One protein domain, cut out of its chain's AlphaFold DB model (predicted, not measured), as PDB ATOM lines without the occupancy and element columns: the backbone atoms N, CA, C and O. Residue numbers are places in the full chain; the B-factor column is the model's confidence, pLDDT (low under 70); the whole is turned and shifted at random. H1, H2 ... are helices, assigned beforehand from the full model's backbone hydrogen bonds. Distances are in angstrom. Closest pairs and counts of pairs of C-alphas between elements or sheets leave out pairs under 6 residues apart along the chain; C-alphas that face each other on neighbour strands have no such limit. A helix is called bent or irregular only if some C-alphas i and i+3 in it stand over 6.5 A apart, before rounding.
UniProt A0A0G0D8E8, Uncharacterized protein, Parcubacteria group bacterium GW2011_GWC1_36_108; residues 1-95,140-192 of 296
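What this domain is: This is residues 1 to 95 and 140 to 192 of the 296 residues of an uncharacterized protein of Parcubacteria group bacterium GW2011_GWC1_36_108 (UniProt A0A0G0D8E8). Three long helices, H2, H3 and H4, lie side by side in an up-and-down bundle, and H3 runs on far past the others, with residues 71 to 95 sticking out as a free arm that makes the length. Two shorter helices sit at the sides: H1 folds back loosely near H2, and H5 folds back along H4. The printed part has 148 residues with five named helices, H1 to H5 in chain order, and no named strand; its class is all helix. The printed part as a whole is only just loose, close to extended: the radius of gyration of the C-alphas is 21.6 A, and the C-alphas span 83 by 31 by 28 A along their three main axes.

How they stand to each other: Begin with H1, residues 2 to 11, and H2, residues 16 to 41: they are close but not clearly touching, with the closest C-alphas, those of Trp 10 and Arg 21, 7.6 A apart, and they run opposite ways at a steep tilt of 40 degrees. H2 is only just irregular, with C-alphas 34 and 37 6.51 A apart. Next, H3, residues 45 to 95, forms a helical hairpin with H2; they touch, closest at the C-alphas of Gly 34 and Thr 52, 4.8 A apart, at a shallow tilt of 11 degrees, and H3 does this with residues 48 to 66 alone. H3 has a kink of 30 degrees near residue 52. Past the cut, H4, residues 142 to 172, touches H3 opposite ways at 8 degrees, a shallow tilt, with C-alphas 45 and 166 closest at 5.6 A. H4 touches H2 the same way at a shallow tilt of 7 degrees, with C-alphas 31 and 158 closest at 6.9 A. H5, residues 178 to 191, forms a helical hairpin with H4, but they only just touch, with 3 pairs of C-alphas within 8 A, the closest being Leu 167 and Ile 180 at 7.0 A. H1 and H5 are apart. Every O i to N i+4 pair is within hydrogen-bond range in H1; the counts are 20 of 22 in H2, 45 of 47 in H3, 25 of 27 in H4 and 9 of 10 in H5.

Where its parts are: Find C-alpha 2 at (27.411, 7.913, -49.133), where H1 begins. H2 measures 38.4 A from first to last C-alpha, H3 73.3 A and H4 43.8 A. Find C-alpha 95 at (35.135, -22.353, -2.727), where H3 ends, and C-alpha 191 at (29.654, -7.905, -57.875), where H5 ends.

The domain as a whole: The C-alphas of Ser 95 and Gly 174 are the two farthest apart, 82.6 A. Residues 96 to 139 are not printed, and C-alphas 95 and 140 stand 35.0 A apart across this cut. The links H1 to H2, H2 to H3 and H4 to H5 are tight. The mean pLDDT of the printed part is 70.2; look for values under 70 at, among others, residues 1 to 17 and 166 to 192.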
ATOM      1  N   MET A   1      23.329   9.036 -50.229       47.38
ATOM      2  CA  MET A   1      23.521   7.995 -49.188       47.38
ATOM      3  C   MET A   1      24.956   7.970 -48.647       47.38
ATOM      4  O   MET A   1      25.123   8.097 -47.442       47.38
ATOM      5  N   ILE A   2      25.979   7.914 -49.511       46.81
ATOM      6  CA  ILE A   2      27.411   7.913 -49.133       46.81
ATOM      7  C   ILE A   2      27.809   9.123 -48.269       46.81
ATOM      8  O   ILE A   2      28.434   8.948 -47.229       46.81
ATOM      9  N   TRP A   3      27.366  10.332 -48.631       55.09
ATOM     10  CA  TRP A   3      27.687  11.557 -47.885       55.09
ATOM     11  C   TRP A   3      27.184  11.547 -46.432       55.09
ATOM     12  O   TRP A   3      27.926  11.862 -45.510       55.09
ATOM     13  N   ARG A   4      25.939  11.098 -46.203       58.47
ATOM     14  CA  ARG A   4      25.374  10.945 -44.848       58.47
ATOM     15  C   ARG A   4      26.120   9.890 -44.027       58.47
ATOM     16  O   ARG A   4      26.277  10.060 -42.825       58.47
ATOM     17  N   MET A   5      26.595   8.822 -44.668       57.72
ATOM     18  CA  MET A   5      27.426   7.808 -44.014       57.72
ATOM     19  C   MET A   5      28.796   8.357 -43.609       57.72
ATOM     20  O   MET A   5      29.232   8.105 -42.490       57.72
ATOM     21  N   PHE A   6      29.443   9.132 -44.484       60.38
ATOM     22  CA  PHE A   6      30.704   9.806 -44.172       60.38
ATOM     23  C   PHE A   6      30.541  10.803 -43.027       60.38
ATOM     24  O   PHE A   6      31.340  10.784 -42.100       60.38
ATOM     25  N   ALA A   7      29.473  11.602 -43.035       65.06
ATOM     26  CA  ALA A   7      29.180  12.544 -41.956       65.06
ATOM     27  C   ALA A   7      28.959  11.844 -40.600       65.06
ATOM     28  O   ALA A   7      29.448  12.315 -39.578       65.06
ATOM     29  N   LEU A   8      28.279  10.689 -40.581       62.25
ATOM     30  CA  LEU A   8      28.090   9.893 -39.360       62.25
ATOM     31  C   LEU A   8      29.404   9.289 -38.842       62.25
ATOM     32  O   LEU A   8      29.664   9.338 -37.644       62.25
ATOM     33  N   LEU A   9      30.253   8.771 -39.733       58.81
ATOM     34  CA  LEU A   9      31.600   8.288 -39.388       58.81
ATOM     35  C   LEU A   9      32.532   9.418 -38.920       58.81
ATOM     36  O   LEU A   9      33.422   9.185 -38.105       58.81
ATOM     37  N   TRP A  10      32.320  10.632 -39.428       63.59
ATOM     38  CA  TRP A  10      33.096  11.826 -39.096       63.59
ATOM     39  C   TRP A  10      32.669  12.498 -37.782       63.59
ATOM     40  O   TRP A  10      33.468  13.196 -37.161       63.59
ATOM     41  N   ASN A  11      31.444  12.264 -37.317       68.50
ATOM     42  CA  ASN A  11      30.965  12.791 -36.035       68.50
ATOM     43  C   ASN A  11      31.016  11.771 -34.887       68.50
ATOM     44  O   ASN A  11      30.918  12.165 -33.731       68.50
ATOM     45  N   ALA A  12      31.203  10.477 -35.161       52.78
ATOM     46  CA  ALA A  12      31.323   9.463 -34.116       52.78
ATOM     47  C   ALA A  12      32.764   9.386 -33.552       52.78
ATOM     48  O   ALA A  12      33.671   8.984 -34.277       52.78
ATOM     49  N   VAL A  13      32.921   9.810 -32.287       54.00
ATOM     50  CA  VAL A  13      33.845   9.385 -31.196       54.00
ATOM     51  C   VAL A  13      35.379   9.342 -31.430       54.00
ATOM     52  O   VAL A  13      35.882   8.991 -32.494       54.00
ATOM     53  N   GLU A  14      36.116   9.716 -30.377       63.75
ATOM     54  CA  GLU A  14      37.581   9.813 -30.249       63.75
ATOM     55  C   GLU A  14      38.282   8.450 -30.046       63.75
ATOM     56  O   GLU A  14      37.692   7.503 -29.533       63.75
ATOM     57  N   GLY A  15      39.559   8.353 -30.449       68.69
ATOM     58  CA  GLY A  15      40.408   7.164 -30.273       68.69
ATOM     59  C   GLY A  15      40.520   6.292 -31.529       68.69
ATOM     60  O   GLY A  15      41.111   6.697 -32.532       68.69
ATOM     61  N   GLU A  16      39.954   5.084 -31.497       59.72
ATOM     62  CA  GLU A  16      40.113   4.069 -32.558       59.72
ATOM     63  C   GLU A  16      39.501   4.486 -33.907       59.72
ATOM     64  O   GLU A  16      40.032   4.168 -34.979       59.72
ATOM     65  N   LEU A  17      38.429   5.290 -33.888       68.88
ATOM     66  CA  LEU A  17      37.849   5.853 -35.112       68.88
ATOM     67  C   LEU A  17      38.754   6.898 -35.779       68.88
ATOM     68  O   LEU A  17      38.637   7.113 -36.987       68.88
ATOM     69  N   GLN A  18      39.684   7.525 -35.056       74.19
ATOM     70  CA  GLN A  18      40.627   8.471 -35.657       74.19
ATOM     71  C   GLN A  18      41.618   7.747 -36.576       74.19
ATOM     72  O   GLN A  18      41.899   8.214 -37.683       74.19
ATOM     73  N   GLN A  19      42.093   6.572 -36.159       73.19
ATOM     74  CA  GLN A  19      42.974   5.727 -36.965       73.19
ATOM     75  C   GLN A  19      42.262   5.252 -38.237       73.19
ATOM     76  O   GLN A  19      42.837   5.260 -39.329       73.19
ATOM     77  N   LEU A  20      40.971   4.939 -38.121       72.19
ATOM     78  CA  LEU A  20      40.133   4.607 -39.263       72.19
ATOM     79  C   LEU A  20      39.977   5.773 -40.248       72.19
ATOM     80  O   LEU A  20      40.109   5.584 -41.459       72.19
ATOM     81  N   ARG A  21      39.689   6.980 -39.749       76.06
ATOM     82  CA  ARG A  21      39.564   8.180 -40.594       76.06
ATOM     83  C   ARG A  21      40.855   8.442 -41.355       76.06
ATOM     84  O   ARG A  21      40.806   8.695 -42.553       76.06
ATOM     85  N   TRP A  22      42.001   8.299 -40.693       82.06
ATOM     86  CA  TRP A  22      43.307   8.394 -41.342       82.06
ATOM     87  C   TRP A  22      43.492   7.360 -42.451       82.06
ATOM     88  O   TRP A  22      43.984   7.692 -43.531       82.06
ATOM     89  N   VAL A  23      43.054   6.120 -42.239       82.44
ATOM     90  CA  VAL A  23      43.098   5.092 -43.286       82.44
ATOM     91  C   VAL A  23      42.183   5.451 -44.457       82.44
ATOM     92  O   VAL A  23      42.606   5.369 -45.604       82.44
ATOM     93  N   LEU A  24      40.966   5.928 -44.199       79.44
ATOM     94  CA  LEU A  24      40.053   6.373 -45.258       79.44
ATOM     95  C   LEU A  24      40.617   7.556 -46.054       79.44
ATOM     96  O   LEU A  24      40.558   7.540 -47.281       79.44
ATOM     97  N   ILE A  25      41.200   8.549 -45.379       82.62
ATOM     98  CA  ILE A  25      41.825   9.715 -46.020       82.62
ATOM     99  C   ILE A  25      43.024   9.283 -46.865       82.62
ATOM    100  O   ILE A  25      43.166   9.737 -47.997       82.62
ATOM    101  N   THR A  26      43.872   8.384 -46.359       85.62
ATOM    102  CA  THR A  26      45.039   7.899 -47.115       85.62
ATOM    103  C   THR A  26      44.640   7.040 -48.313       85.62
ATOM    104  O   THR A  26      45.240   7.184 -49.376       85.62
ATOM    105  N   VAL A  27      43.598   6.211 -48.196       84.38
ATOM    106  CA  VAL A  27      43.025   5.448 -49.321       84.38
ATOM    107  C   VAL A  27      42.407   6.385 -50.360       84.38
ATOM    108  O   VAL A  27      42.626   6.210 -51.560       84.38
ATOM    109  N   LEU A  28      41.680   7.418 -49.924       82.31
ATOM    110  CA  LEU A  28      41.127   8.433 -50.821       82.31
ATOM    111  C   LEU A  28      42.244   9.200 -51.540       82.31
ATOM    112  O   LEU A  28      42.206   9.335 -52.760       82.31
ATOM    113  N   GLY A  29      43.269   9.633 -50.805       83.94
ATOM    114  CA  GLY A  29      44.445  10.305 -51.352       83.94
ATOM    115  C   GLY A  29      45.183   9.441 -52.372       83.94
ATOM    116  O   GLY A  29      45.472   9.913 -53.466       83.94
ATOM    117  N   ALA A  30      45.405   8.159 -52.074       85.12
ATOM    118  CA  ALA A  30      45.999   7.210 -53.015       85.12
ATOM    119  C   ALA A  30      45.118   6.994 -54.258       85.12
ATOM    120  O   ALA A  30      45.629   6.900 -55.372       85.12
ATOM    121  N   THR A  31      43.792   6.977 -54.093       84.06
ATOM    122  CA  THR A  31      42.852   6.901 -55.223       84.06
ATOM    123  C   THR A  31      42.996   8.107 -56.140       84.06
ATOM    124  O   THR A  31      43.145   7.941 -57.347       84.06
ATOM    125  N   LEU A  32      43.001   9.315 -55.572       82.62
ATOM    126  CA  LEU A  32      43.174  10.553 -56.330       82.62
ATOM    127  C   LEU A  32      44.550  10.612 -57.002       82.62
ATOM    128  O   LEU A  32      44.635  10.952 -58.177       82.62
ATOM    129  N   LEU A  33      45.611  10.207 -56.299       87.38
ATOM    130  CA  LEU A  33      46.974  10.168 -56.835       87.38
ATOM    131  C   LEU A  33      47.115   9.184 -58.008       87.38
ATOM    132  O   LEU A  33      47.880   9.436 -58.933       87.38
ATOM    133  N   GLY A  34      46.378   8.072 -57.982       81.81
ATOM    134  CA  GLY A  34      46.337   7.134 -59.099       81.81
ATOM    135  C   GLY A  34      45.464   7.632 -60.254       81.81
ATOM    136  O   GLY A  34      45.853   7.495 -61.407       81.81
ATOM    137  N   ALA A  35      44.303   8.225 -59.960       78.31
ATOM    138  CA  ALA A  35      43.296   8.582 -60.960       78.31
ATOM    139  C   ALA A  35      43.586   9.901 -61.698       78.31
ATOM    140  O   ALA A  35      43.435   9.971 -62.918       78.31
ATOM    141  N   VAL A  36      44.005  10.948 -60.982       83.19
ATOM    142  CA  VAL A  36      44.188  12.299 -61.547       83.19
ATOM    143  C   VAL A  36      45.243  12.329 -62.661       83.19
ATOM    144  O   VAL A  36      44.942  12.880 -63.720       83.19
ATOM    145  N   PRO A  37      46.434  11.714 -62.511       82.12
ATOM    146  CA  PRO A  37      47.448  11.733 -63.565       82.12
ATOM    147  C   PRO A  37      47.004  11.016 -64.840       82.12
ATOM    148  O   PRO A  37      47.358  11.461 -65.925       82.12
ATOM    149  N   ILE A  38      46.194   9.956 -64.733       79.44
ATOM    150  CA  ILE A  38      45.664   9.251 -65.911       79.44
ATOM    151  C   ILE A  38      44.796  10.187 -66.747       79.44
ATOM    152  O   ILE A  38      44.962  10.261 -67.962       79.44
ATOM    153  N   VAL A  39      43.887  10.911 -66.090       73.94
ATOM    154  CA  VAL A  39      42.963  11.827 -66.767       73.94
ATOM    155  C   VAL A  39      43.707  13.053 -67.298       73.94
ATOM    156  O   VAL A  39      43.457  13.477 -68.420       73.94
ATOM    157  N   ALA A  40      44.642  13.603 -66.520       78.88
ATOM    158  CA  ALA A  40      45.367  14.816 -66.891       78.88
ATOM    159  C   ALA A  40      46.384  14.590 -68.020       78.88
ATOM    160  O   ALA A  40      46.535  15.445 -68.888       78.88
ATOM    161  N   LEU A  41      47.086  13.454 -68.010       84.25
ATOM    162  CA  LEU A  41      48.188  13.177 -68.935       84.25
ATOM    163  C   LEU A  41      47.798  12.229 -70.070       84.25
ATOM    164  O   LEU A  41      48.624  11.970 -70.940       84.25
ATOM    165  N   SER A  42      46.562  11.714 -70.073       81.56
ATOM    166  CA  SER A  42      46.075  10.787 -71.101       81.56
ATOM    167  C   SER A  42      47.027   9.608 -71.332       81.56
ATOM    168  O   SER A  42      47.376   9.271 -72.463       81.56
ATOM    169  N   LEU A  43      47.504   9.014 -70.235       77.25
ATOM    170  CA  LEU A  43      48.505   7.947 -70.273       77.25
ATOM    171  C   LEU A  43      47.991   6.742 -71.071       77.25
ATOM    172  O   LEU A  43      46.818   6.373 -70.983       77.25
ATOM    173  N   SER A  44      48.890   6.092 -71.816       81.75
ATOM    174  CA  SER A  44      48.574   4.828 -72.489       81.75
ATOM    175  C   SER A  44      48.129   3.773 -71.471       81.75
ATOM    176  O   SER A  44      48.529   3.814 -70.306       81.75
ATOM    177  N   VAL A  45      47.314   2.803 -71.902       74.56
ATOM    178  CA  VAL A  45      46.750   1.770 -71.007       74.56
ATOM    179  C   VAL A  45      47.840   1.051 -70.211       74.56
ATOM    180  O   VAL A  45      47.678   0.827 -69.016       74.56
ATOM    181  N   GLU A  46      48.967   0.737 -70.848       77.62
ATOM    182  CA  GLU A  46      50.082   0.049 -70.201       77.62
ATOM    183  C   GLU A  46      50.690   0.888 -69.070       77.62
ATOM    184  O   GLU A  46      50.785   0.422 -67.933       77.62
ATOM    185  N   VAL A  47      51.011   2.157 -69.339       82.00
ATOM    186  CA  VAL A  47      51.580   3.063 -68.329       82.00
ATOM    187  C   VAL A  47      50.553   3.379 -67.240       82.00
ATOM    188  O   VAL A  47      50.892   3.435 -66.060       82.00
ATOM    189  N   SER A  48      49.279   3.513 -67.610       80.12
ATOM    190  CA  SER A  48      48.166   3.737 -66.689       80.12
ATOM    191  C   SER A  48      47.980   2.577 -65.704       80.12
ATOM    192  O   SER A  48      47.699   2.824 -64.528       80.12
ATOM    193  N   ILE A  49      48.130   1.325 -66.150       78.94
ATOM    194  CA  ILE A  49      48.057   0.146 -65.274       78.94
ATOM    195  C   ILE A  49      49.216   0.171 -64.278       78.94
ATOM    196  O   ILE A  49      48.978   0.074 -63.078       78.94
ATOM    197  N   TRP A  50      50.452   0.370 -64.738       82.75
ATOM    198  CA  TRP A  50      51.613   0.444 -63.842       82.75
ATOM    199  C   TRP A  50      51.500   1.585 -62.828       82.75
ATOM    200  O   TRP A  50      51.803   1.396 -61.647       82.75
ATOM    201  N   TRP A  51      50.998   2.742 -63.264       84.31
ATOM    202  CA  TRP A  51      50.830   3.909 -62.404       84.31
ATOM    203  C   TRP A  51      49.749   3.714 -61.339       84.31
ATOM    204  O   TRP A  51      49.913   4.151 -60.203       84.31
ATOM    205  N   THR A  52      48.649   3.039 -61.679       82.50
ATOM    206  CA  THR A  52      47.547   2.768 -60.737       82.50
ATOM    207  C   THR A  52      47.787   1.565 -59.848       82.50
ATOM    208  O   THR A  52      47.240   1.520 -58.744       82.50
ATOM    209  N   LEU A  53      48.638   0.629 -60.272       80.06
ATOM    210  CA  LEU A  53      48.933  -0.577 -59.512       80.06
ATOM    211  C   LEU A  53      49.515  -0.239 -58.136       80.06
ATOM    212  O   LEU A  53      49.043  -0.784 -57.144       80.06
ATOM    213  N   ALA A  54      50.487   0.675 -58.049       82.81
ATOM    214  CA  ALA A  54      51.126   1.022 -56.777       82.81
ATOM    215  C   ALA A  54      50.164   1.703 -55.771       82.81
ATOM    216  O   ALA A  54      50.056   1.218 -54.640       82.81
ATOM    217  N   PRO A  55      49.395   2.749 -56.142       82.88
ATOM    218  CA  PRO A  55      48.366   3.329 -55.275       82.88
ATOM    219  C   PRO A  55      47.250   2.343 -54.909       82.88
ATOM    220  O   PRO A  55      46.750   2.371 -53.778       82.88
ATOM    221  N   TRP A  56      46.869   1.455 -55.831       85.69
ATOM    222  CA  TRP A  56      45.876   0.414 -55.569       85.69
ATOM    223  C   TRP A  56      46.394  -0.626 -54.570       85.69
ATOM    224  O   TRP A  56      45.710  -0.900 -53.582       85.69
ATOM    225  N   LEU A  57      47.619  -1.140 -54.747       79.19
ATOM    226  CA  LEU A  57      48.246  -2.086 -53.815       79.19
ATOM    227  C   LEU A  57      48.412  -1.464 -52.425       79.19
ATOM    228  O   LEU A  57      48.134  -2.116 -51.421       79.19
ATOM    229  N   TYR A  58      48.825  -0.194 -52.363       85.19
ATOM    230  CA  TYR A  58      48.938   0.549 -51.109       85.19
ATOM    231  C   TYR A  58      47.585   0.676 -50.401       85.19
ATOM    232  O   TYR A  58      47.480   0.425 -49.198       85.19
ATOM    233  N   SER A  59      46.534   1.013 -51.151       82.12
ATOM    234  CA  SER A  59      45.173   1.121 -50.620       82.12
ATOM    235  C   SER A  59      44.656  -0.225 -50.122       82.12
ATOM    236  O   SER A  59      44.140  -0.311 -49.008       82.12
ATOM    237  N   ALA A  60      44.873  -1.291 -50.896       77.94
ATOM    238  CA  ALA A  60      44.554  -2.656 -50.495       77.94
ATOM    239  C   ALA A  60      45.279  -3.016 -49.193       77.94
ATOM    240  O   ALA A  60      44.639  -3.414 -48.219       77.94
ATOM    241  N   TYR A  61      46.599  -2.810 -49.140       80.25
ATOM    242  CA  TYR A  61      47.416  -3.076 -47.958       80.25
ATOM    243  C   TYR A  61      46.897  -2.330 -46.725       80.25
ATOM    244  O   TYR A  61      46.714  -2.945 -45.674       80.25
ATOM    245  N   ARG A  62      46.591  -1.031 -46.846       82.38
ATOM    246  CA  ARG A  62      46.044  -0.228 -45.742       82.38
ATOM    247  C   ARG A  62      44.693  -0.754 -45.260       82.38
ATOM    248  O   ARG A  62      44.512  -0.907 -44.055       82.38
ATOM    249  N   LEU A  63      43.774  -1.092 -46.163       76.81
ATOM    250  CA  LEU A  63      42.464  -1.640 -45.793       76.81
ATOM    251  C   LEU A  63      42.580  -3.031 -45.145       76.81
ATOM    252  O   LEU A  63      41.898  -3.317 -44.155       76.81
ATOM    253  N   PHE A  64      43.483  -3.884 -45.640       75.75
ATOM    254  CA  PHE A  64      43.763  -5.187 -45.034       75.75
ATOM    255  C   PHE A  64      44.469  -5.069 -43.678       75.75
ATOM    256  O   PHE A  64      44.188  -5.870 -42.785       75.75
ATOM    257  N   ALA A  65      45.328  -4.065 -43.487       73.31
ATOM    258  CA  ALA A  65      45.977  -3.802 -42.207       73.31
ATOM    259  C   ALA A  65      44.952  -3.462 -41.118       73.31
ATOM    260  O   ALA A  65      45.048  -4.002 -40.018       73.31
ATOM    261  N   VAL A  66      43.918  -2.669 -41.426       74.38
ATOM    262  CA  VAL A  66      42.860  -2.388 -40.441       74.38
ATOM    263  C   VAL A  66      42.030  -3.627 -40.138       74.38
ATOM    264  O   VAL A  66      41.692  -3.880 -38.986       74.38
ATOM    265  N   ARG A  67      41.753  -4.464 -41.143       70.88
ATOM    266  CA  ARG A  67      41.089  -5.752 -40.906       70.88
ATOM    267  C   ARG A  67      41.910  -6.652 -39.977       70.88
ATOM    268  O   ARG A  67      41.340  -7.311 -39.110       70.88
ATOM    269  N   ARG A  68      43.235  -6.678 -40.146       70.00
ATOM    270  CA  ARG A  68      44.145  -7.415 -39.259       70.00
ATOM    271  C   ARG A  68      44.152  -6.825 -37.851       70.00
ATOM    272  O   ARG A  68      44.119  -7.596 -36.900       70.00
ATOM    273  N   PHE A  69      44.167  -5.500 -37.728       69.00
ATOM    274  CA  PHE A  69      44.129  -4.808 -36.442       69.00
ATOM    275  C   PHE A  69      42.847  -5.133 -35.665       69.00
ATOM    276  O   PHE A  69      42.923  -5.575 -34.525       69.00
ATOM    277  N   ILE A  70      41.689  -5.051 -36.327       69.62
ATOM    278  CA  ILE A  70      40.392  -5.417 -35.741       69.62
ATOM    279  C   ILE A  70      40.383  -6.886 -35.317       69.62
ATOM    280  O   ILE A  70      39.975  -7.202 -34.208       69.62
ATOM    281  N   ASN A  71      40.892  -7.792 -36.157       65.19
ATOM    282  CA  ASN A  71      40.990  -9.200 -35.781       65.19
ATOM    283  C   ASN A  71      41.924  -9.429 -34.580       65.19
ATOM    284  O   ASN A  71      41.620 -10.287 -33.756       65.19
ATOM    285  N   MET A  72      43.043  -8.699 -34.462       64.94
ATOM    286  CA  MET A  72      43.939  -8.811 -33.302       64.94
ATOM    287  C   MET A  72      43.293  -8.268 -32.027       64.94
ATOM    288  O   MET A  72      43.363  -8.957 -31.016       64.94
ATOM    289  N   HIS A  73      42.620  -7.112 -32.076       65.50
ATOM    290  CA  HIS A  73      41.896  -6.575 -30.916       65.50
ATOM    291  C   HIS A  73      40.799  -7.526 -30.441       65.50
ATOM    292  O   HIS A  73      40.743  -7.859 -29.263       65.50
ATOM    293  N   ILE A  74      40.011  -8.066 -31.376       62.41
ATOM    294  CA  ILE A  74      38.978  -9.061 -31.063       62.41
ATOM    295  C   ILE A  74      39.598 -10.312 -30.431       62.41
ATOM    296  O   ILE A  74      39.065 -10.850 -29.469       62.41
ATOM    297  N   THR A  75      40.733 -10.787 -30.954       64.12
ATOM    298  CA  THR A  75      41.400 -11.972 -30.394       64.12
ATOM    299  C   THR A  75      41.948 -11.690 -28.991       64.12
ATOM    300  O   THR A  75      41.869 -12.566 -28.137       64.12
ATOM    301  N   GLY A  76      42.457 -10.478 -28.743       67.38
ATOM    302  CA  GLY A  76      42.928 -10.031 -27.430       67.38
ATOM    303  C   GLY A  76      41.807  -9.962 -26.393       67.38
ATOM    304  O   GLY A  76      41.924 -10.586 -25.343       67.38
ATOM    305  N   GLU A  77      40.687  -9.312 -26.718       65.50
ATOM    306  CA  GLU A  77      39.514  -9.228 -25.830       65.50
ATOM    307  C   GLU A  77      38.883 -10.606 -25.561       65.50
ATOM    308  O   GLU A  77      38.450 -10.905 -24.444       65.50
ATOM    309  N   ILE A  78      38.862 -11.494 -26.562       61.47
ATOM    310  CA  ILE A  78      38.435 -12.888 -26.370       61.47
ATOM    311  C   ILE A  78      39.372 -13.604 -25.390       61.47
ATOM    312  O   ILE A  78      38.900 -14.345 -24.532       61.47
ATOM    313  N   LEU A  79      40.685 -13.384 -25.489       67.44
ATOM    314  CA  LEU A  79      41.651 -14.007 -24.588       67.44
ATOM    315  C   LEU A  79      41.483 -13.502 -23.149       67.44
ATOM    316  O   LEU A  79      41.466 -14.309 -22.221       67.44
ATOM    317  N   GLU A  80      41.307 -12.192 -22.970       70.62
ATOM    318  CA  GLU A  80      41.087 -11.573 -21.657       70.62
ATOM    319  C   GLU A  80      39.766 -12.025 -21.025       70.62
ATOM    320  O   GLU A  80      39.736 -12.389 -19.848       70.62
ATOM    321  N   SER A  81      38.682 -12.090 -21.804       66.31
ATOM    322  CA  SER A  81      37.389 -12.594 -21.319       66.31
ATOM    323  C   SER A  81      37.433 -14.086 -20.966       66.31
ATOM    324  O   SER A  81      36.905 -14.483 -19.925       66.31
ATOM    325  N   LEU A  82      38.128 -14.915 -21.756       66.50
ATOM    326  CA  LEU A  82      38.394 -16.321 -21.423       66.50
ATOM    327  C   LEU A  82      39.219 -16.455 -20.141       66.50
ATOM    328  O   LEU A  82      38.916 -17.304 -19.300       66.50
ATOM    329  N   GLN A  83      40.239 -15.616 -19.968       75.88
ATOM    330  CA  GLN A  83      41.085 -15.621 -18.779       75.88
ATOM    331  C   GLN A  83      40.303 -15.193 -17.530       75.88
ATOM    332  O   GLN A  83      40.420 -15.840 -16.486       75.88
ATOM    333  N   ALA A  84      39.440 -14.179 -17.640       71.31
ATOM    334  CA  ALA A  84      38.533 -13.769 -16.570       71.31
ATOM    335  C   ALA A  84      37.533 -14.883 -16.213       71.31
ATOM    336  O   ALA A  84      37.331 -15.184 -15.035       71.31
ATOM    337  N   MET A  85      36.962 -15.556 -17.218       71.12
ATOM    338  CA  MET A  85      36.035 -16.670 -17.012       71.12
ATOM    339  C   MET A  85      36.718 -17.862 -16.326       71.12
ATOM    340  O   MET A  85      36.164 -18.427 -15.383       71.12
ATOM    341  N   MET A  86      37.945 -18.208 -16.727       72.19
ATOM    342  CA  MET A  86      38.739 -19.229 -16.033       72.19
ATOM    343  C   MET A  86      39.050 -18.839 -14.584       72.19
ATOM    344  O   MET A  86      39.016 -19.699 -13.705       72.19
ATOM    345  N   GLY A  87      39.302 -17.556 -14.310       83.12
ATOM    346  CA  GLY A  87      39.463 -17.050 -12.945       83.12
ATOM    347  C   GLY A  87      38.219 -17.279 -12.082       83.12
ATOM    348  O   GLY A  87      38.327 -17.780 -10.963       83.12
ATOM    349  N   ILE A  88      37.028 -16.996 -12.622       78.25
ATOM    350  CA  ILE A  88      35.750 -17.248 -11.936       78.25
ATOM    351  C   ILE A  88      35.564 -18.747 -11.663       78.25
ATOM    352  O   ILE A  88      35.209 -19.122 -10.546       78.25
ATOM    353  N   ILE A  89      35.845 -19.606 -12.648       77.75
ATOM    354  CA  ILE A  89      35.742 -21.066 -12.503       77.75
ATOM    355  C   ILE A  89      36.698 -21.582 -11.420       77.75
ATOM    356  O   ILE A  89      36.293 -22.374 -10.567       77.75
ATOM    357  N   ASN A  90      37.947 -21.110 -11.407       80.62
ATOM    358  CA  ASN A  90      38.932 -21.508 -10.402       80.62
ATOM    359  C   ASN A  90      38.522 -21.068  -8.992       80.62
ATOM    360  O   ASN A  90      38.639 -21.858  -8.052       80.62
ATOM    361  N   ASN A  91      37.989 -19.853  -8.846       79.62
ATOM    362  CA  ASN A  91      37.474 -19.345  -7.572       79.62
ATOM    363  C   ASN A  91      36.244 -20.137  -7.096       79.62
ATOM    364  O   ASN A  91      36.130 -20.471  -5.916       79.62
ATOM    365  N   ALA A  92      35.345 -20.504  -8.013       72.38
ATOM    366  CA  ALA A  92      34.196 -21.346  -7.696       72.38
ATOM    367  C   ALA A  92      34.644 -22.742  -7.230       72.38
ATOM    368  O   ALA A  92      34.216 -23.199  -6.171       72.38
ATOM    369  N   MET A  93      35.568 -23.390  -7.947       70.31
ATOM    370  CA  MET A  93      36.081 -24.710  -7.559       70.31
ATOM    371  C   MET A  93      36.830 -24.693  -6.220       70.31
ATOM    372  O   MET A  93      36.643 -25.601  -5.411       70.31
ATOM    373  N   THR A  94      37.621 -23.654  -5.936       74.69
ATOM    374  CA  THR A  94      38.281 -23.512  -4.623       74.69
ATOM    375  C   THR A  94      37.280 -23.280  -3.493       74.69
ATOM    376  O   THR A  94      37.446 -23.860  -2.420       74.69
ATOM    377  N   SER A  95      36.203 -22.520  -3.726       70.00
ATOM    378  CA  SER A  95      35.135 -22.353  -2.727       70.00
ATOM    379  C   SER A  95      34.384 -23.661  -2.431       70.00
ATOM    380  O   SER A  95      34.064 -23.941  -1.276       70.00
ATOM    381  N   ASP A 140      28.678 -10.930 -34.740       58.81
ATOM    382  CA  ASP A 140      27.289 -10.476 -34.751       58.81
ATOM    383  C   ASP A 140      27.131  -9.071 -34.170       58.81
ATOM    384  O   ASP A 140      26.028  -8.525 -34.197       58.81
ATOM    385  N   ASN A 141      28.232  -8.423 -33.759       68.69
ATOM    386  CA  ASN A 141      28.192  -7.004 -33.441       68.69
ATOM    387  C   ASN A 141      27.795  -6.212 -34.711       68.69
ATOM    388  O   ASN A 141      28.541  -6.197 -35.706       68.69
ATOM    389  N   PRO A 142      26.635  -5.527 -34.703       71.81
ATOM    390  CA  PRO A 142      26.114  -4.829 -35.876       71.81
ATOM    391  C   PRO A 142      27.061  -3.725 -36.363       71.81
ATOM    392  O   PRO A 142      27.077  -3.410 -37.555       71.81
ATOM    393  N   PHE A 143      27.890  -3.173 -35.474       68.69
ATOM    394  CA  PHE A 143      28.889  -2.169 -35.816       68.69
ATOM    395  C   PHE A 143      30.002  -2.747 -36.702       68.69
ATOM    396  O   PHE A 143      30.285  -2.197 -37.769       68.69
ATOM    397  N   ILE A 144      30.570  -3.898 -36.323       69.06
ATOM    398  CA  ILE A 144      31.669  -4.555 -37.053       69.06
ATOM    399  C   ILE A 144      31.197  -5.034 -38.430       69.06
ATOM    400  O   ILE A 144      31.903  -4.852 -39.427       69.06
ATOM    401  N   ARG A 145      29.980  -5.589 -38.524       72.19
ATOM    402  CA  ARG A 145      29.389  -5.955 -39.825       72.19
ATOM    403  C   ARG A 145      29.238  -4.743 -40.726       72.19
ATOM    404  O   ARG A 145      29.716  -4.768 -41.860       72.19
ATOM    405  N   LYS A 146      28.612  -3.676 -40.220       74.88
ATOM    406  CA  LYS A 146      28.388  -2.453 -40.996       74.88
ATOM    407  C   LYS A 146      29.715  -1.887 -41.490       74.88
ATOM    408  O   LYS A 146      29.829  -1.544 -42.663       74.88
ATOM    409  N   TYR A 147      30.724  -1.887 -40.629       72.31
ATOM    410  CA  TYR A 147      32.080  -1.463 -40.930       72.31
ATOM    411  C   TYR A 147      32.760  -2.279 -42.047       72.31
ATOM    412  O   TYR A 147      33.238  -1.705 -43.030       72.31
ATOM    413  N   LEU A 148      32.768  -3.613 -41.944       71.94
ATOM    414  CA  LEU A 148      33.354  -4.493 -42.965       71.94
ATOM    415  C   LEU A 148      32.653  -4.342 -44.320       71.94
ATOM    416  O   LEU A 148      33.308  -4.408 -45.367       71.94
ATOM    417  N   THR A 149      31.340  -4.102 -44.303       76.38
ATOM    418  CA  THR A 149      30.570  -3.764 -45.501       76.38
ATOM    419  C   THR A 149      31.022  -2.432 -46.099       76.38
ATOM    420  O   THR A 149      31.236  -2.369 -47.307       76.38
ATOM    421  N   VAL A 150      31.234  -1.386 -45.288       75.81
ATOM    422  CA  VAL A 150      31.724  -0.084 -45.788       75.81
ATOM    423  C   VAL A 150      33.074  -0.240 -46.480       75.81
ATOM    424  O   VAL A 150      33.230   0.204 -47.615       75.81
ATOM    425  N   ILE A 151      34.036  -0.891 -45.824       76.44
ATOM    426  CA  ILE A 151      35.382  -1.056 -46.381       76.44
ATOM    427  C   ILE A 151      35.368  -1.891 -47.653       76.44
ATOM    428  O   ILE A 151      36.017  -1.512 -48.628       76.44
ATOM    429  N   SER A 152      34.612  -2.992 -47.667       75.38
ATOM    430  CA  SER A 152      34.482  -3.812 -48.874       75.38
ATOM    431  C   SER A 152      33.897  -3.000 -50.024       75.38
ATOM    432  O   SER A 152      34.426  -3.055 -51.128       75.38
ATOM    433  N   ASN A 153      32.865  -2.193 -49.762       76.06
ATOM    434  CA  ASN A 153      32.251  -1.354 -50.785       76.06
ATOM    435  C   ASN A 153      33.212  -0.276 -51.296       76.06
ATOM    436  O   ASN A 153      33.282  -0.058 -52.500       76.06
ATOM    437  N   ILE A 154      33.982   0.372 -50.416       76.56
ATOM    438  CA  ILE A 154      34.975   1.379 -50.824       76.56
ATOM    439  C   ILE A 154      36.062   0.742 -51.685       76.56
ATOM    440  O   ILE A 154      36.370   1.264 -52.752       76.56
ATOM    441  N   PHE A 155      36.603  -0.402 -51.263       78.19
ATOM    442  CA  PHE A 155      37.616  -1.115 -52.037       78.19
ATOM    443  C   PHE A 155      37.092  -1.552 -53.408       78.19
ATOM    444  O   PHE A 155      37.796  -1.457 -54.413       78.19
ATOM    445  N   LEU A 156      35.843  -2.009 -53.458       74.62
ATOM    446  CA  LEU A 156      35.184  -2.448 -54.680       74.62
ATOM    447  C   LEU A 156      34.948  -1.266 -55.630       74.62
ATOM    448  O   LEU A 156      35.306  -1.360 -56.801       74.62
ATOM    449  N   VAL A 157      34.455  -0.131 -55.124       76.69
ATOM    450  CA  VAL A 157      34.313   1.111 -55.903       76.69
ATOM    451  C   VAL A 157      35.670   1.600 -56.402       76.69
ATOM    452  O   VAL A 157      35.790   1.953 -57.569       76.69
ATOM    453  N   GLN A 158      36.703   1.580 -55.560       78.75
ATOM    454  CA  GLN A 158      38.055   1.992 -55.935       78.75
ATOM    455  C   GLN A 158      38.636   1.090 -57.032       78.75
ATOM    456  O   GLN A 158      39.194   1.577 -58.013       78.75
ATOM    457  N   THR A 159      38.467  -0.223 -56.893       76.31
ATOM    458  CA  THR A 159      38.922  -1.208 -57.881       76.31
ATOM    459  C   THR A 159      38.169  -1.044 -59.198       76.31
ATOM    460  O   THR A 159      38.791  -1.019 -60.257       76.31
ATOM    461  N   ALA A 160      36.848  -0.852 -59.145       74.62
ATOM    462  CA  ALA A 160      36.048  -0.551 -60.326       74.62
ATOM    463  C   ALA A 160      36.511   0.750 -60.992       74.62
ATOM    464  O   ALA A 160      36.672   0.785 -62.204       74.62
ATOM    465  N   LEU A 161      36.794   1.797 -60.217       73.75
ATOM    466  CA  LEU A 161      37.241   3.082 -60.745       73.75
ATOM    467  C   LEU A 161      38.600   2.961 -61.442       73.75
ATOM    468  O   LEU A 161      38.746   3.457 -62.554       73.75
ATOM    469  N   PHE A 162      39.557   2.239 -60.857       76.38
ATOM    470  CA  PHE A 162      40.853   1.981 -61.493       76.38
ATOM    471  C   PHE A 162      40.783   1.052 -62.703       76.38
ATOM    472  O   PHE A 162      41.616   1.172 -63.594       76.38
ATOM    473  N   LEU A 163      39.797   0.159 -62.763       71.38
ATOM    474  CA  LEU A 163      39.535  -0.634 -63.962       71.38
ATOM    475  C   LEU A 163      38.908   0.229 -65.058       71.38
ATOM    476  O   LEU A 163      39.324   0.130 -66.202       71.38
ATOM    477  N   ILE A 164      37.945   1.089 -64.720       72.31
ATOM    478  CA  ILE A 164      37.164   1.881 -65.681       72.31
ATOM    479  C   ILE A 164      37.960   3.057 -66.250       72.31
ATOM    480  O   ILE A 164      37.817   3.362 -67.431       72.31
ATOM    481  N   LEU A 165      38.800   3.722 -65.453       72.31
ATOM    482  CA  LEU A 165      39.510   4.933 -65.886       72.31
ATOM    483  C   LEU A 165      40.404   4.715 -67.121       72.31
ATOM    484  O   LEU A 165      40.280   5.481 -68.077       72.31
ATOM    485  N   PRO A 166      41.249   3.666 -67.163       65.81
ATOM    486  CA  PRO A 166      42.054   3.362 -68.339       65.81
ATOM    487  C   PRO A 166      41.193   3.001 -69.559       65.81
ATOM    488  O   PRO A 166      41.572   3.346 -70.678       65.81
ATOM    489  N   LEU A 167      40.021   2.359 -69.376       63.66
ATOM    490  CA  LEU A 167      39.076   2.151 -70.488       63.66
ATOM    491  C   LEU A 167      38.540   3.468 -71.007       63.66
ATOM    492  O   LEU A 167      38.474   3.642 -72.217       63.66
ATOM    493  N   TYR A 168      38.094   4.343 -70.107       67.56
ATOM    494  CA  TYR A 168      37.454   5.594 -70.478       67.56
ATOM    495  C   TYR A 168      38.406   6.433 -71.330       67.56
ATOM    496  O   TYR A 168      38.044   6.810 -72.441       67.56
ATOM    497  N   VAL A 169      39.649   6.606 -70.867       69.00
ATOM    498  CA  VAL A 169      40.681   7.348 -71.606       69.00
ATOM    499  C   VAL A 169      40.981   6.690 -72.957       69.00
ATOM    500  O   VAL A 169      41.016   7.373 -73.980       69.00
ATOM    501  N   ASN A 170      41.120   5.362 -73.001       67.06
ATOM    502  CA  ASN A 170      41.408   4.649 -74.248       67.06
ATOM    503  C   ASN A 170      40.231   4.669 -75.245       67.06
ATOM    504  O   ASN A 170      40.438   4.769 -76.453       67.06
ATOM    505  N   TYR A 171      38.991   4.616 -74.752       62.03
ATOM    506  CA  TYR A 171      37.781   4.722 -75.567       62.03
ATOM    507  C   TYR A 171      37.645   6.122 -76.166       62.03
ATOM    508  O   TYR A 171      37.395   6.252 -77.362       62.03
ATOM    509  N   THR A 172      37.906   7.168 -75.376       63.81
ATOM    510  CA  THR A 172      37.927   8.550 -75.880       63.81
ATOM    511  C   THR A 172      39.064   8.818 -76.872       63.81
ATOM    512  O   THR A 172      38.957   9.738 -77.672       63.81
ATOM    513  N   MET A 173      40.123   7.998 -76.860       65.38
ATOM    514  CA  MET A 173      41.293   8.107 -77.746       65.38
ATOM    515  C   MET A 173      41.260   7.135 -78.947       65.38
ATOM    516  O   MET A 173      42.210   7.096 -79.725       65.38
ATOM    517  N   GLY A 174      40.184   6.356 -79.136       53.78
ATOM    518  CA  GLY A 174      39.980   5.525 -80.335       53.78
ATOM    519  C   GLY A 174      40.652   4.140 -80.341       53.78
ATOM    520  O   GLY A 174      40.813   3.544 -81.408       53.78
ATOM    521  N   GLY A 175      41.044   3.588 -79.186       55.78
ATOM    522  CA  GLY A 175      41.672   2.261 -79.095       55.78
ATOM    523  C   GLY A 175      40.693   1.070 -79.125       55.78
ATOM    524  O   GLY A 175      39.586   1.130 -78.584       55.78
ATOM    525  N   LYS A 176      41.123  -0.062 -79.723       53.25
ATOM    526  CA  LYS A 176      40.349  -1.324 -79.821       53.25
ATOM    527  C   LYS A 176      39.879  -1.808 -78.439       53.25
ATOM    528  O   LYS A 176      40.675  -2.216 -77.597       53.25
ATOM    529  N   THR A 177      38.563  -1.792 -78.240       51.94
ATOM    530  CA  THR A 177      37.898  -1.780 -76.923       51.94
ATOM    531  C   THR A 177      37.366  -3.146 -76.456       51.94
ATOM    532  O   THR A 177      36.873  -3.282 -75.338       51.94
ATOM    533  N   THR A 178      37.459  -4.190 -77.285       47.56
ATOM    534  CA  THR A 178      36.683  -5.433 -77.101       47.56
ATOM    535  C   THR A 178      37.125  -6.280 -75.906       47.56
ATOM    536  O   THR A 178      36.283  -6.776 -75.163       47.56
ATOM    537  N   ALA A 179      38.434  -6.422 -75.668       47.62
ATOM    538  CA  ALA A 179      38.944  -7.237 -74.559       47.62
ATOM    539  C   ALA A 179      38.577  -6.650 -73.188       47.62
ATOM    540  O   ALA A 179      38.368  -7.380 -72.221       47.62
ATOM    541  N   ILE A 180      38.456  -5.324 -73.110       49.75
ATOM    542  CA  ILE A 180      38.284  -4.636 -71.837       49.75
ATOM    543  C   ILE A 180      36.806  -4.567 -71.420       49.75
ATOM    544  O   ILE A 180      36.496  -4.704 -70.238       49.75
ATOM    545  N   ILE A 181      35.879  -4.496 -72.383       47.47
ATOM    546  CA  ILE A 181      34.434  -4.653 -72.134       47.47
ATOM    547  C   ILE A 181      34.130  -6.034 -71.525       47.47
ATOM    548  O   ILE A 181      33.326  -6.126 -70.599       47.47
ATOM    549  N   ILE A 182      34.817  -7.094 -71.972       53.16
ATOM    550  CA  ILE A 182      34.661  -8.459 -71.430       53.16
ATOM    551  C   ILE A 182      35.101  -8.524 -69.958       53.16
ATOM    552  O   ILE A 182      34.390  -9.091 -69.127       53.16
ATOM    553  N   VAL A 183      36.231  -7.901 -69.608       55.56
ATOM    554  CA  VAL A 183      36.720  -7.825 -68.216       55.56
ATOM    555  C   VAL A 183      35.751  -7.033 -67.331       55.56
ATOM    556  O   VAL A 183      35.487  -7.416 -66.189       55.56
ATOM    557  N   MET A 184      35.166  -5.960 -67.864       47.09
ATOM    558  CA  MET A 184      34.209  -5.120 -67.145       47.09
ATOM    559  C   MET A 184      32.882  -5.852 -66.882       47.09
ATOM    560  O   MET A 184      32.390  -5.839 -65.753       47.09
ATOM    561  N   LEU A 185      32.357  -6.575 -67.878       48.47
ATOM    562  CA  LEU A 185      31.173  -7.434 -67.741       48.47
ATOM    563  C   LEU A 185      31.403  -8.559 -66.724       48.47
ATOM    564  O   LEU A 185      30.555  -8.784 -65.863       48.47
ATOM    565  N   LEU A 186      32.573  -9.206 -66.752       51.88
ATOM    566  CA  LEU A 186      32.951 -10.221 -65.760       51.88
ATOM    567  C   LEU A 186      33.008  -9.654 -64.337       51.88
ATOM    568  O   LEU A 186      32.612 -10.328 -63.386       51.88
ATOM    569  N   THR A 187      33.471  -8.413 -64.188       52.50
ATOM    570  CA  THR A 187      33.584  -7.754 -62.882       52.50
ATOM    571  C   THR A 187      32.210  -7.356 -62.340       52.50
ATOM    572  O   THR A 187      31.920  -7.619 -61.175       52.50
ATOM    573  N   ILE A 188      31.328  -6.801 -63.177       48.34
ATOM    574  CA  ILE A 188      29.956  -6.419 -62.792       48.34
ATOM    575  C   ILE A 188      29.119  -7.655 -62.428       48.34
ATOM    576  O   ILE A 188      28.485  -7.669 -61.374       48.34
ATOM    577  N   ILE A 189      29.189  -8.724 -63.233       49.03
ATOM    578  CA  ILE A 189      28.510 -10.004 -62.950       49.03
ATOM    579  C   ILE A 189      29.020 -10.623 -61.638       49.03
ATOM    580  O   ILE A 189      28.254 -11.252 -60.907       49.03
ATOM    581  N   ALA A 190      30.300 -10.436 -61.306       50.12
ATOM    582  CA  ALA A 190      30.835 -10.898 -60.032       50.12
ATOM    583  C   ALA A 190      30.249 -10.108 -58.843       50.12
ATOM    584  O   ALA A 190      29.913 -10.708 -57.823       50.12
ATOM    585  N   ILE A 191      30.091  -8.789 -58.968       46.06
ATOM    586  CA  ILE A 191      29.654  -7.905 -57.875       46.06
ATOM    587  C   ILE A 191      28.188  -8.145 -57.469       46.06
ATOM    588  O   ILE A 191      27.884  -8.113 -56.277       46.06
ATOM    589  N   ASP A 192      27.295  -8.420 -58.421       42.03
ATOM    590  CA  ASP A 192      25.840  -8.424 -58.178       42.03
ATOM    591  C   ASP A 192      25.331  -9.640 -57.374       42.03
ATOM    592  O   ASP A 192      24.196  -9.681 -56.908       42.03
TER     593      ASP A 192